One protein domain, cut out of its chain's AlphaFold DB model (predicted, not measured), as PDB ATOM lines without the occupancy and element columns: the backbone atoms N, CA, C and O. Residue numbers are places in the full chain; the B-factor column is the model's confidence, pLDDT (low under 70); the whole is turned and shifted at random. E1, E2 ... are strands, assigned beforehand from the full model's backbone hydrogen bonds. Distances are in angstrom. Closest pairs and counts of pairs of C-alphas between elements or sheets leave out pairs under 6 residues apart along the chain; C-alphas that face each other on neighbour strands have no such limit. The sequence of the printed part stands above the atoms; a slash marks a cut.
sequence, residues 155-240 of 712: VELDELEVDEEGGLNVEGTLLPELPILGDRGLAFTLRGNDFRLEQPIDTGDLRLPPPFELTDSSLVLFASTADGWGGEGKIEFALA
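AT A GLANCE: This is residues 155 to 240 of the 712 residues of an uncharacterized protein of Halomonas campaniensis (UniProt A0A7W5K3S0). A single long, narrow sheet of seven strands, curled like part of a barrel and twisted, makes up this domain, and no helix covers it. The strands run lengthwise but are shifted along one another: the hairpin of E1 and E2 reaches toward one end of the rod, E5 and the last part of E7 toward the other. The printed part has 86 residues with seven named strands, E1 to E7 along the chain, and no named helix; the class is all strand. The sheet's order is E1, E2, E3, E4, E6, E7, E5, all antiparallel. The whole is loose, with a radius of gyration of the C-alphas of 15.7 A and spans of 56 by 24 by 16 A.

IN THESE COORDINATES: E1, residues 155 to 162, begins at C-alpha 155 (355.536, 337.817, 260.559) and bends by 66 degrees at residue 158. E2 is residues 168 to 176, 23.9 A long, and E3 residues 186 to 191. E4 is residues 194 to 201, 22.1 A; E5 is residues 213 to 217 and E6 residues 219 to 224. E7, residues 228 to 239, is the longest at 33.7 A and ends at C-alpha 239 (334.654, 338.382, 288.222).

HOW THE PARTS SIT: E1 to E4 form a meander, each strand the antiparallel neighbour of the one before: N 156 and O 173 are 2.9 A apart, N 172 and O 188 3.1 A, N 189 and O 196 2.8 A. E4 and E6 are neighbours, with N 199 and O 221 at 2.8 A. E6 and E7 form a hairpin, with N 222 and O 230 at 2.9 A. E7's pairing is staggered: residues 228 to 232 pair with E6, 235 to 238 with E5, where N 215 and O 236 are 2.8 A apart. E5 runs on into E6 at 56 degrees. E1 and E5, the edge strands, are apart.

THE WHOLE: The C-alphas of Glu 164 and Ala 240, the two farthest apart, are 55.8 A apart. The printed part has no cut. The link from E4 to E5, 11 residues, is long. Mean pLDDT of the printed part is 75.1; residues 155 to 168, 175 to 185, 193 to 194 and 225 to 227 are under 70.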
ATOM      1  N   VAL A 155     354.229 337.337 260.099       61.59
ATOM      2  CA  VAL A 155     355.536 337.817 260.559       61.59
ATOM      3  C   VAL A 155     355.886 339.090 259.814       61.59
ATOM      4  O   VAL A 155     355.927 339.102 258.586       61.59
ATOM      5  N   GLU A 156     356.132 340.154 260.565       63.03
ATOM      6  CA  GLU A 156     356.649 341.418 260.059       63.03
ATOM      7  C   GLU A 156     358.133 341.506 260.421       63.03
ATOM      8  O   GLU A 156     358.530 341.158 261.528       63.03
ATOM      9  N   LEU A 157     358.979 341.899 259.471       63.72
ATOM     10  CA  LEU A 157     360.419 342.034 259.697       63.72
ATOM     11  C   LEU A 157     360.753 343.506 259.889       63.72
ATOM     12  O   LEU A 157     360.441 344.324 259.019       63.72
ATOM     13  N   ASP A 158     361.415 343.805 260.998       67.44
ATOM     14  CA  ASP A 158     361.760 345.167 261.392       67.44
ATOM     15  C   ASP A 158     363.198 345.500 260.970       67.44
ATOM     16  O   ASP A 158     363.442 346.554 260.375       67.44
ATOM     17  N   GLU A 159     364.141 344.575 261.189       68.50
ATOM     18  CA  GLU A 159     365.553 344.754 260.844       68.50
ATOM     19  C   GLU A 159     366.230 343.434 260.440       68.50
ATOM     20  O   GLU A 159     365.924 342.354 260.946       68.50
ATOM     21  N   LEU A 160     367.151 343.525 259.477       65.94
ATOM     22  CA  LEU A 160     367.891 342.389 258.941       65.94
ATOM     23  C   LEU A 160     369.326 342.802 258.613       65.94
ATOM     24  O   LEU A 160     369.563 343.506 257.628       65.94
ATOM     25  N   GLU A 161     370.276 342.323 259.408       66.75
ATOM     26  CA  GLU A 161     371.698 342.641 259.278       66.75
ATOM     27  C   GLU A 161     372.565 341.379 259.395       66.75
ATOM     28  O   GLU A 161     372.153 340.352 259.933       66.75
ATOM     29  N   VAL A 162     373.781 341.452 258.860       63.22
ATOM     30  CA  VAL A 162     374.851 340.493 259.138       63.22
ATOM     31  C   VAL A 162     375.926 341.242 259.920       63.22
ATOM     32  O   VAL A 162     376.445 342.241 259.422       63.22
ATOM     33  N   ASP A 163     376.229 340.806 261.144       61.06
ATOM     34  CA  ASP A 163     377.177 341.518 262.010       61.06
ATOM     35  C   ASP A 163     378.649 341.386 261.571       61.06
ATOM     36  O   ASP A 163     379.007 340.638 260.657       61.06
ATOM     37  N   GLU A 164     379.532 342.134 262.246       55.41
ATOM     38  CA  GLU A 164     380.980 342.142 261.991       55.41
ATOM     39  C   GLU A 164     381.659 340.778 262.243       55.41
ATOM     40  O   GLU A 164     382.771 340.550 261.756       55.41
ATOM     41  N   GLU A 165     381.006 339.875 262.982       56.53
ATOM     42  CA  GLU A 165     381.473 338.516 263.275       56.53
ATOM     43  C   GLU A 165     380.889 337.472 262.297       56.53
ATOM     44  O   GLU A 165     381.352 336.329 262.271       56.53
ATOM     45  N   GLY A 166     379.961 337.880 261.423       56.06
ATOM     46  CA  GLY A 166     379.319 337.059 260.399       56.06
ATOM     47  C   GLY A 166     377.982 336.437 260.818       56.06
ATOM     48  O   GLY A 166     377.458 335.607 260.091       56.06
ATOM     49  N   GLY A 167     377.401 336.790 261.958       64.31
ATOM     50  CA  GLY A 167     376.096 336.278 262.380       64.31
ATOM     51  C   GLY A 167     374.935 336.946 261.642       64.31
ATOM     52  O   GLY A 167     374.906 338.169 261.512       64.31
ATOM     53  N   LEU A 168     373.950 336.156 261.190       68.38
ATOM     54  CA  LEU A 168     372.660 336.696 260.758       68.38
ATOM     55  C   LEU A 168     371.909 337.211 261.991       68.38
ATOM     56  O   LEU A 168     371.610 336.430 262.896       68.38
ATOM     57  N   ASN A 169     371.592 338.502 261.995       70.62
ATOM     58  CA  ASN A 169     370.761 339.143 263.001       70.62
ATOM     59  C   ASN A 169     369.434 339.548 262.364       70.62
ATOM     60  O   ASN A 169     369.387 340.385 261.461       70.62
ATOM     61  N   VAL A 170     368.356 338.915 262.821       71.31
ATOM     62  CA  VAL A 170     366.990 339.213 262.384       71.31
ATOM     63  C   VAL A 170     366.216 339.723 263.579       71.31
ATOM     64  O   VAL A 170     366.141 339.034 264.595       71.31
ATOM     65  N   GLU A 171     365.610 340.892 263.442       76.56
ATOM     66  CA  GLU A 171     364.605 341.390 264.370       76.56
ATOM     67  C   GLU A 171     363.275 341.497 263.634       76.56
ATOM     68  O   GLU A 171     363.189 341.969 262.494       76.56
ATOM     69  N   GLY A 172     362.222 341.010 264.270       71.56
ATOM     70  CA  GLY A 172     360.894 341.070 263.696       71.56
ATOM     71  C   GLY A 172     359.815 340.844 264.729       71.56
ATOM     72  O   GLY A 172     360.073 340.612 265.908       71.56
ATOM     73  N   THR A 173     358.586 340.877 264.251       75.56
ATOM     74  CA  THR A 173     357.378 340.853 265.048       75.56
ATOM     75  C   THR A 173     356.455 339.741 264.546       75.56
ATOM     76  O   THR A 173     356.076 339.698 263.378       75.56
ATOM     77  N   LEU A 174     356.084 338.819 265.433       73.50
ATOM     78  CA  LEU A 174     355.108 337.757 265.194       73.50
ATOM     79  C   LEU A 174     353.713 338.242 265.593       73.50
ATOM     80  O   LEU A 174     353.498 338.589 266.742       73.50
ATOM     81  N   LEU A 175     352.737 338.212 264.702       68.00
ATOM     82  CA  LEU A 175     351.342 338.549 264.987       68.00
ATOM     83  C   LEU A 175     350.540 337.246 265.151       68.00
ATOM     84  O   LEU A 175     350.157 336.640 264.145       68.00
ATOM     85  N   PRO A 176     350.325 336.759 266.389       65.69
ATOM     86  CA  PRO A 176     349.524 335.573 266.640       65.69
ATOM     87  C   PRO A 176     348.036 335.858 266.409       65.69
ATOM     88  O   PRO A 176     347.490 336.831 266.920       65.69
ATOM     89  N   GLU A 177     347.328 334.951 265.738       61.78
ATOM     90  CA  GLU A 177     345.857 334.964 265.691       61.78
ATOM     91  C   GLU A 177     345.249 334.360 266.977       61.78
ATOM     92  O   GLU A 177     344.465 333.410 266.938       61.78
ATOM     93  N   LEU A 178     345.635 334.878 268.149       64.00
ATOM     94  CA  LEU A 178     345.104 334.440 269.443       64.00
ATOM     95  C   LEU A 178     344.166 335.510 270.020       64.00
ATOM     96  O   LEU A 178     344.645 336.556 270.455       64.00
ATOM     97  N   PRO A 179     342.844 335.252 270.123       64.81
ATOM     98  CA  PRO A 179     341.874 336.234 270.622       64.81
ATOM     99  C   PRO A 179     342.213 336.834 271.994       64.81
ATOM    100  O   PRO A 179     341.848 337.977 272.264       64.81
ATOM    101  N   ILE A 180     342.920 336.074 272.841       66.56
ATOM    102  CA  ILE A 180     343.340 336.502 274.181       66.56
ATOM    103  C   ILE A 180     344.510 337.499 274.162       66.56
ATOM    104  O   ILE A 180     344.569 338.343 275.048       66.56
ATOM    105  N   LEU A 181     345.393 337.445 273.154       68.06
ATOM    106  CA  LEU A 181     346.543 338.352 272.976       68.06
ATOM    107  C   LEU A 181     346.223 339.548 272.052       68.06
ATOM    108  O   LEU A 181     347.077 340.397 271.802       68.06
ATOM    109  N   GLY A 182     344.989 339.625 271.538       64.12
ATOM    110  CA  GLY A 182     344.560 340.675 270.613       64.12
ATOM    111  C   GLY A 182     345.385 340.721 269.319       64.12
ATOM    112  O   GLY A 182     345.941 339.718 268.891       64.12
ATOM    113  N   ASP A 183     345.465 341.903 268.699       66.06
ATOM    114  CA  ASP A 183     346.248 342.147 267.474       66.06
ATOM    115  C   ASP A 183     347.727 342.479 267.781       66.06
ATOM    116  O   ASP A 183     348.380 343.207 267.031       66.06
ATOM    117  N   ARG A 184     348.246 342.051 268.940       68.88
ATOM    118  CA  ARG A 184     349.579 342.446 269.412       68.88
ATOM    119  C   ARG A 184     350.665 341.614 268.744       68.88
ATOM    120  O   ARG A 184     350.629 340.392 268.784       68.88
ATOM    121  N   GLY A 185     351.677 342.296 268.224       69.31
ATOM    122  CA  GLY A 185     352.905 341.675 267.751       69.31
ATOM    123  C   GLY A 185     353.841 341.256 268.891       69.31
ATOM    124  O   GLY A 185     354.021 342.005 269.849       69.31
ATOM    125  N   LEU A 186     354.441 340.074 268.788       77.12
ATOM    126  CA  LEU A 186     355.458 339.533 269.686       77.12
ATOM    127  C   LEU A 186     356.826 339.722 269.033       77.12
ATOM    128  O   LEU A 186     357.100 339.119 267.992       77.12
ATOM    129  N   ALA A 187     357.681 340.547 269.626       79.06
ATOM    130  CA  ALA A 187     359.019 340.757 269.091       79.06
ATOM    131  C   ALA A 187     359.868 339.483 269.235       79.06
ATOM    132  O   ALA A 187     359.841 338.809 270.268       79.06
ATOM    133  N   PHE A 188     360.646 339.161 268.208       79.19
ATOM    134  CA  PHE A 188     361.641 338.100 268.234       79.19
ATOM    135  C   PHE A 188     362.981 338.613 267.713       79.19
ATOM    136  O   PHE A 188     363.055 339.529 266.892       79.19
ATOM    137  N   THR A 189     364.045 337.966 268.168       78.62
ATOM    138  CA  THR A 189     365.398 338.160 267.667       78.62
ATOM    139  C   THR A 189     365.982 336.805 267.291       78.62
ATOM    140  O   THR A 189     365.924 335.854 268.066       78.62
ATOM    141  N   LEU A 190     366.579 336.709 266.111       72.06
ATOM    142  CA  LEU A 190     367.435 335.596 265.718       72.06
ATOM    143  C   LEU A 190     368.867 336.117 265.666       72.06
ATOM    144  O   LEU A 190     369.126 337.037 264.898       72.06
ATOM    145  N   ARG A 191     369.776 335.550 266.464       75.25
ATOM    146  CA  ARG A 191     371.216 335.853 266.400       75.25
ATOM    147  C   ARG A 191     371.992 334.576 266.115       75.25
ATOM    148  O   ARG A 191     372.158 333.727 266.993       75.25
ATOM    149  N   GLY A 192     372.453 334.416 264.878       71.69
ATOM    150  CA  GLY A 192     373.057 333.162 264.430       71.69
ATOM    151  C   GLY A 192     372.078 331.993 264.597       71.69
ATOM    152  O   GLY A 192     370.994 332.009 264.028       71.69
ATOM    153  N   ASN A 193     372.437 330.986 265.403       67.69
ATOM    154  CA  ASN A 193     371.566 329.831 265.669       67.69
ATOM    155  C   ASN A 193     370.548 330.054 266.795       67.69
ATOM    156  O   ASN A 193     369.642 329.232 266.922       67.69
ATOM    157  N   ASP A 194     370.713 331.101 267.611       69.81
ATOM    158  CA  ASP A 194     369.852 331.333 268.767       69.81
ATOM    159  C   ASP A 194     368.644 332.180 268.371       69.81
ATOM    160  O   ASP A 194     368.752 333.388 268.138       69.81
ATOM    161  N   PHE A 195     367.488 331.534 268.268       74.19
ATOM    162  CA  PHE A 195     366.213 332.236 268.266       74.19
ATOM    163  C   PHE A 195     365.868 332.582 269.703       74.19
ATOM    164  O   PHE A 195     365.898 331.702 270.559       74.19
ATOM    165  N   ARG A 196     365.502 333.835 269.959       74.56
ATOM    166  CA  ARG A 196     364.988 334.295 271.242       74.56
ATOM    167  C   ARG A 196     363.748 335.152 271.030       74.56
ATOM    168  O   ARG A 196     363.760 336.138 270.301       74.56
ATOM    169  N   LEU A 197     362.696 334.793 271.738       80.44
ATOM    170  CA  LEU A 197     361.493 335.574 271.944       80.44
ATOM    171  C   LEU A 197     361.366 335.763 273.448       80.44
ATOM    172  O   LEU A 197     361.429 334.792 274.194       80.44
ATOM    173  N   GLU A 198     361.219 337.001 273.889       81.50
ATOM    174  CA  GLU A 198     360.929 337.335 275.278       81.50
ATOM    175  C   GLU A 198     359.974 338.518 275.252       81.50
ATOM    176  O   GLU A 198     360.332 339.619 274.831       81.50
ATOM    177  N   GLN A 199     358.728 338.265 275.630       82.44
ATOM    178  CA  GLN A 199     357.661 339.233 275.508       82.44
ATOM    179  C   GLN A 199     356.966 339.404 276.859       82.44
ATOM    180  O   GLN A 199     356.199 338.525 277.259       82.44
ATOM    181  N   PRO A 200     357.170 340.545 277.544       83.06
ATOM    182  CA  PRO A 200     356.293 340.934 278.634       83.06
ATOM    183  C   PRO A 200     354.898 341.229 278.074       83.06
ATOM    184  O   PRO A 200     354.754 341.864 277.016       83.06
ATOM    185  N   ILE A 201     353.895 340.728 278.785       82.00
ATOM    186  CA  ILE A 201     352.476 340.858 278.490       82.00
ATOM    187  C   ILE A 201     351.847 341.693 279.605       82.00
ATOM    188  O   ILE A 201     351.609 341.204 280.713       82.00
ATOM    189  N   ASP A 202     351.570 342.959 279.304       80.81
ATOM    190  CA  ASP A 202     350.976 343.890 280.259       80.81
ATOM    191  C   ASP A 202     349.446 343.733 280.300       80.81
ATOM    192  O   ASP A 202     348.814 343.174 279.400       80.81
ATOM    193  N   THR A 203     348.800 344.312 281.312       79.25
ATOM    194  CA  THR A 203     347.334 344.283 281.487       79.25
ATOM    195  C   THR A 203     346.564 344.829 280.273       79.25
ATOM    196  O   THR A 203     345.439 344.429 280.001       79.25
ATOM    197  N   GLY A 204     347.147 345.751 279.501       74.25
ATOM    198  CA  GLY A 204     346.507 346.285 278.290       74.25
ATOM    199  C   GLY A 204     346.498 345.321 277.097       74.25
ATOM    200  O   GLY A 204     345.743 345.537 276.145       74.25
ATOM    201  N   ASP A 205     347.330 344.281 277.149       74.38
ATOM    202  CA  ASP A 205     347.607 343.377 276.033       74.38
ATOM    203  C   ASP A 205     346.753 342.110 276.062       74.38
ATOM    204  O   ASP A 205     346.569 341.457 275.036       74.38
ATOM    205  N   LEU A 206     346.196 341.781 277.228       78.62
ATOM    206  CA  LEU A 206     345.353 340.611 277.430       78.62
ATOM    207  C   LEU A 206     343.875 340.991 277.431       78.62
ATOM    208  O   LEU A 206     343.438 341.930 278.098       78.62
ATOM    209  N   ARG A 207     343.073 340.218 276.700       78.12
ATOM    210  CA  ARG A 207     341.615 340.368 276.665       78.12
ATOM    211  C   ARG A 207     340.953 339.095 277.159       78.12
ATOM    212  O   ARG A 207     340.826 338.122 276.417       78.12
ATOM    213  N   LEU A 208     340.495 339.123 278.406       79.44
ATOM    214  CA  LEU A 208     339.648 338.065 278.940       79.44
ATOM    215  C   LEU A 208     338.217 338.212 278.389       79.44
ATOM    216  O   LEU A 208     337.718 339.334 278.257       79.44
ATOM    217  N   PRO A 209     337.549 337.106 278.022       76.81
ATOM    218  CA  PRO A 209     336.161 337.164 277.591       76.81
ATOM    219  C   PRO A 209     335.251 337.561 278.770       76.81
ATOM    220  O   PRO A 209     335.467 337.093 279.892       76.81
ATOM    221  N   PRO A 210     334.188 338.355 278.540       76.44
ATOM    222  CA  PRO A 210     333.169 338.586 279.560       76.44
ATOM    223  C   PRO A 210     332.618 337.250 280.087       76.44
ATOM    224  O   PRO A 210     332.420 336.331 279.286       76.44
ATOM    225  N   PRO A 211     332.312 337.125 281.391       85.25
ATOM    226  CA  PRO A 211     332.238 338.183 282.409       85.25
ATOM    227  C   PRO A 211     333.550 338.498 283.162       85.25
ATOM    228  O   PRO A 211     333.492 339.203 284.166       85.25
ATOM    229  N   PHE A 212     334.705 337.989 282.727       86.69
ATOM    230  CA  PHE A 212     335.980 338.213 283.415       86.69
ATOM    231  C   PHE A 212     336.602 339.562 283.037       86.69
ATOM    232  O   PHE A 212     336.648 339.931 281.864       86.69
ATOM    233  N   GLU A 213     337.112 340.281 284.033       88.12
ATOM    234  CA  GLU A 213     337.832 341.542 283.879       88.12
ATOM    235  C   GLU A 213     339.286 341.345 284.302       88.12
ATOM    236  O   GLU A 213     339.563 340.851 285.389       88.12
ATOM    237  N   LEU A 214     340.236 341.719 283.453       87.88
ATOM    238  CA  LEU A 214     341.646 341.642 283.811       87.88
ATOM    239  C   LEU A 214     342.024 342.823 284.714       87.88
ATOM    240  O   LEU A 214     341.727 343.970 284.380       87.88
ATOM    241  N   THR A 215     342.682 342.540 285.838       88.81
ATOM    242  CA  THR A 215     343.076 343.548 286.834       88.81
ATOM    243  C   THR A 215     344.566 343.853 286.761       88.81
ATOM    244  O   THR A 215     344.938 345.026 286.732       88.81
ATOM    245  N   ASP A 216     345.406 342.820 286.668       89.69
ATOM    246  CA  ASP A 216     346.854 342.976 286.526       89.69
ATOM    247  C   ASP A 216     347.482 341.827 285.724       89.69
ATOM    248  O   ASP A 216     346.911 340.741 285.610       89.69
ATOM    249  N   SER A 217     348.661 342.063 285.151       88.75
ATOM    250  CA  SER A 217     349.448 341.037 284.464       88.75
ATOM    251  C   SER A 217     350.939 341.313 284.605       88.75
ATOM    252  O   SER A 217     351.417 342.408 284.328       88.75
ATOM    253  N   SER A 218     351.675 340.274 284.987       89.25
ATOM    254  CA  SER A 218     353.143 340.231 285.016       89.25
ATOM    255  C   SER A 218     353.699 339.110 284.136       89.25
ATOM    256  O   SER A 218     354.859 338.729 284.273       89.25
ATOM    257  N   LEU A 219     352.857 338.548 283.266       86.19
ATOM    258  CA  LEU A 219     353.198 337.407 282.432       86.19
ATOM    259  C   LEU A 219     354.327 337.765 281.458       86.19
ATOM    260  O   LEU A 219     354.220 338.715 280.685       86.19
ATOM    261  N   VAL A 220     355.375 336.952 281.444       85.38
ATOM    262  CA  VAL A 220     356.441 336.986 280.446       85.38
ATOM    263  C   VAL A 220     356.396 335.680 279.676       85.38
ATOM    264  O   VAL A 220     356.533 334.605 280.253       85.38
ATOM    265  N   LEU A 221     356.191 335.769 278.365       81.50
ATOM    266  CA  LEU A 221     356.312 334.627 277.465       81.50
ATOM    267  C   LEU A 221     357.724 334.596 276.902       81.50
ATOM    268  O   LEU A 221     358.212 335.620 276.424       81.50
ATOM    269  N   PHE A 222     358.359 333.431 276.910       78.31
ATOM    270  CA  PHE A 222     359.683 333.272 276.333       78.31
ATOM    271  C   PHE A 222     359.787 332.017 275.469       78.31
ATOM    272  O   PHE A 222     359.168 330.985 275.728       78.31
ATOM    273  N   ALA A 223     360.592 332.099 274.419       75.44
ATOM    274  CA  ALA A 223     360.988 330.954 273.620       75.44
ATOM    275  C   ALA A 223     362.426 331.129 273.154       75.44
ATOM    276  O   ALA A 223     362.778 332.158 272.585       75.44
ATOM    277  N   SER A 224     363.252 330.117 273.380       73.50
ATOM    278  CA  SER A 224     364.613 330.056 272.881       73.50
ATOM    279  C   SER A 224     364.965 328.663 272.384       73.50
ATOM    280  O   SER A 224     364.527 327.651 272.928       73.50
ATOM    281  N   THR A 225     365.796 328.608 271.349       68.12
ATOM    282  CA  THR A 225     366.429 327.362 270.897       68.12
ATOM    283  C   THR A 225     367.372 326.768 271.949       68.12
ATOM    284  O   THR A 225     367.524 325.552 272.000       68.12
ATOM    285  N   ALA A 226     367.964 327.593 272.822       67.88
ATOM    286  CA  ALA A 226     368.851 327.143 273.895       67.88
ATOM    287  C   ALA A 226     368.093 326.744 275.174       67.88
ATOM    288  O   ALA A 226     368.379 325.695 275.757       67.88
ATOM    289  N   ASP A 227     367.129 327.570 275.594       67.06
ATOM    290  CA  ASP A 227     366.451 327.443 276.897       67.06
ATOM    291  C   ASP A 227     365.052 326.792 276.811       67.06
ATOM    292  O   ASP A 227     364.427 326.507 277.833       67.06
ATOM    293  N   GLY A 228     364.565 326.499 275.601       70.75
ATOM    294  CA  GLY A 228     363.216 325.987 275.364       70.75
ATOM    295  C   GLY A 228     362.157 327.092 275.377       70.75
ATOM    296  O   GLY A 228     362.462 328.276 275.268       70.75
ATOM    297  N   TRP A 229     360.888 326.709 275.472       73.00
ATOM    298  CA  TRP A 229     359.753 327.632 275.461       73.00
ATOM    299  C   TRP A 229     358.977 327.545 276.770       73.00
ATOM    300  O   TRP A 229     358.943 326.493 277.410       73.00
ATOM    301  N   GLY A 230     358.361 328.651 277.168       74.88
ATOM    302  CA  GLY A 230     357.637 328.737 278.423       74.88
ATOM    303  C   GLY A 230     356.999 330.099 278.655       74.88
ATOM    304  O   GLY A 230     357.021 330.996 277.813       74.88
ATOM    305  N   GLY A 231     356.411 330.237 279.832       81.38
ATOM    306  CA  GLY A 231     356.000 331.504 280.391       81.38
ATOM    307  C   GLY A 231     356.206 331.490 281.896       81.38
ATOM    308  O   GLY A 231     356.182 330.431 282.525       81.38
ATOM    309  N   GLU A 232     356.426 332.665 282.459       83.94
ATOM    310  CA  GLU A 232     356.518 332.869 283.898       83.94
ATOM    311  C   GLU A 232     355.748 334.120 284.308       83.94
ATOM    312  O   GLU A 232     355.542 335.036 283.509       83.94
ATOM    313  N   GLY A 233     355.314 334.155 285.562       87.25
ATOM    314  CA  GLY A 233     354.539 335.258 286.115       87.25
ATOM    315  C   GLY A 233     353.057 334.927 286.234       87.25
ATOM    316  O   GLY A 233     352.635 333.778 286.097       87.25
ATOM    317  N   LYS A 234     352.263 335.952 286.535       90.75
ATOM    318  CA  LYS A 234     350.857 335.787 286.909       90.75
ATOM    319  C   LYS A 234     349.921 336.775 286.230       90.75
ATOM    320  O   LYS A 234     350.314 337.893 285.890       90.75
ATOM    321  N   ILE A 235     348.677 336.339 286.085       89.88
ATOM    322  CA  ILE A 235     347.524 337.082 285.587       89.88
ATOM    323  C   ILE A 235     346.532 337.211 286.745       89.88
ATOM    324  O   ILE A 235     346.066 336.203 287.271       89.88
ATOM    325  N   GLU A 236     346.176 338.436 287.118       92.38
ATOM    326  CA  GLU A 236     345.142 338.717 288.117       92.38
ATOM    327  C   GLU A 236     343.861 339.175 287.416       92.38
ATOM    328  O   GLU A 236     343.873 340.084 286.579       92.38
ATOM    329  N   PHE A 237     342.731 338.563 287.753       91.44
ATOM    330  CA  PHE A 237     341.436 338.851 287.150       91.44
ATOM    331  C   PHE A 237     340.341 339.000 288.205       91.44
ATOM    332  O   PHE A 237     340.408 338.444 289.292       91.44
ATOM    333  N   ALA A 238     339.294 339.736 287.868       90.62
ATOM    334  CA  ALA A 238     338.107 339.916 288.678       90.62
ATOM    335  C   ALA A 238     336.891 339.356 287.941       90.62
ATOM    336  O   ALA A 238     336.755 339.463 286.721       90.62
ATOM    337  N   LEU A 239     335.970 338.774 288.698       89.94
ATOM    338  CA  LEU A 239     334.654 338.382 288.222       89.94
ATOM    339  C   LEU A 239     333.636 339.130 289.074       89.94
ATOM    340  O   LEU A 239     333.149 338.615 290.075       89.94
ATOM    341  N   ALA A 240     333.336 340.380 288.728       82.12
ATOM    342  CA  ALA A 240     332.456 341.212 289.540       82.12
ATOM    343  C   ALA A 240     330.983 340.751 289.449       82.12
ATOM    344  O   ALA A 240     330.492 340.462 288.356       82.12
TER     345      ALA A 240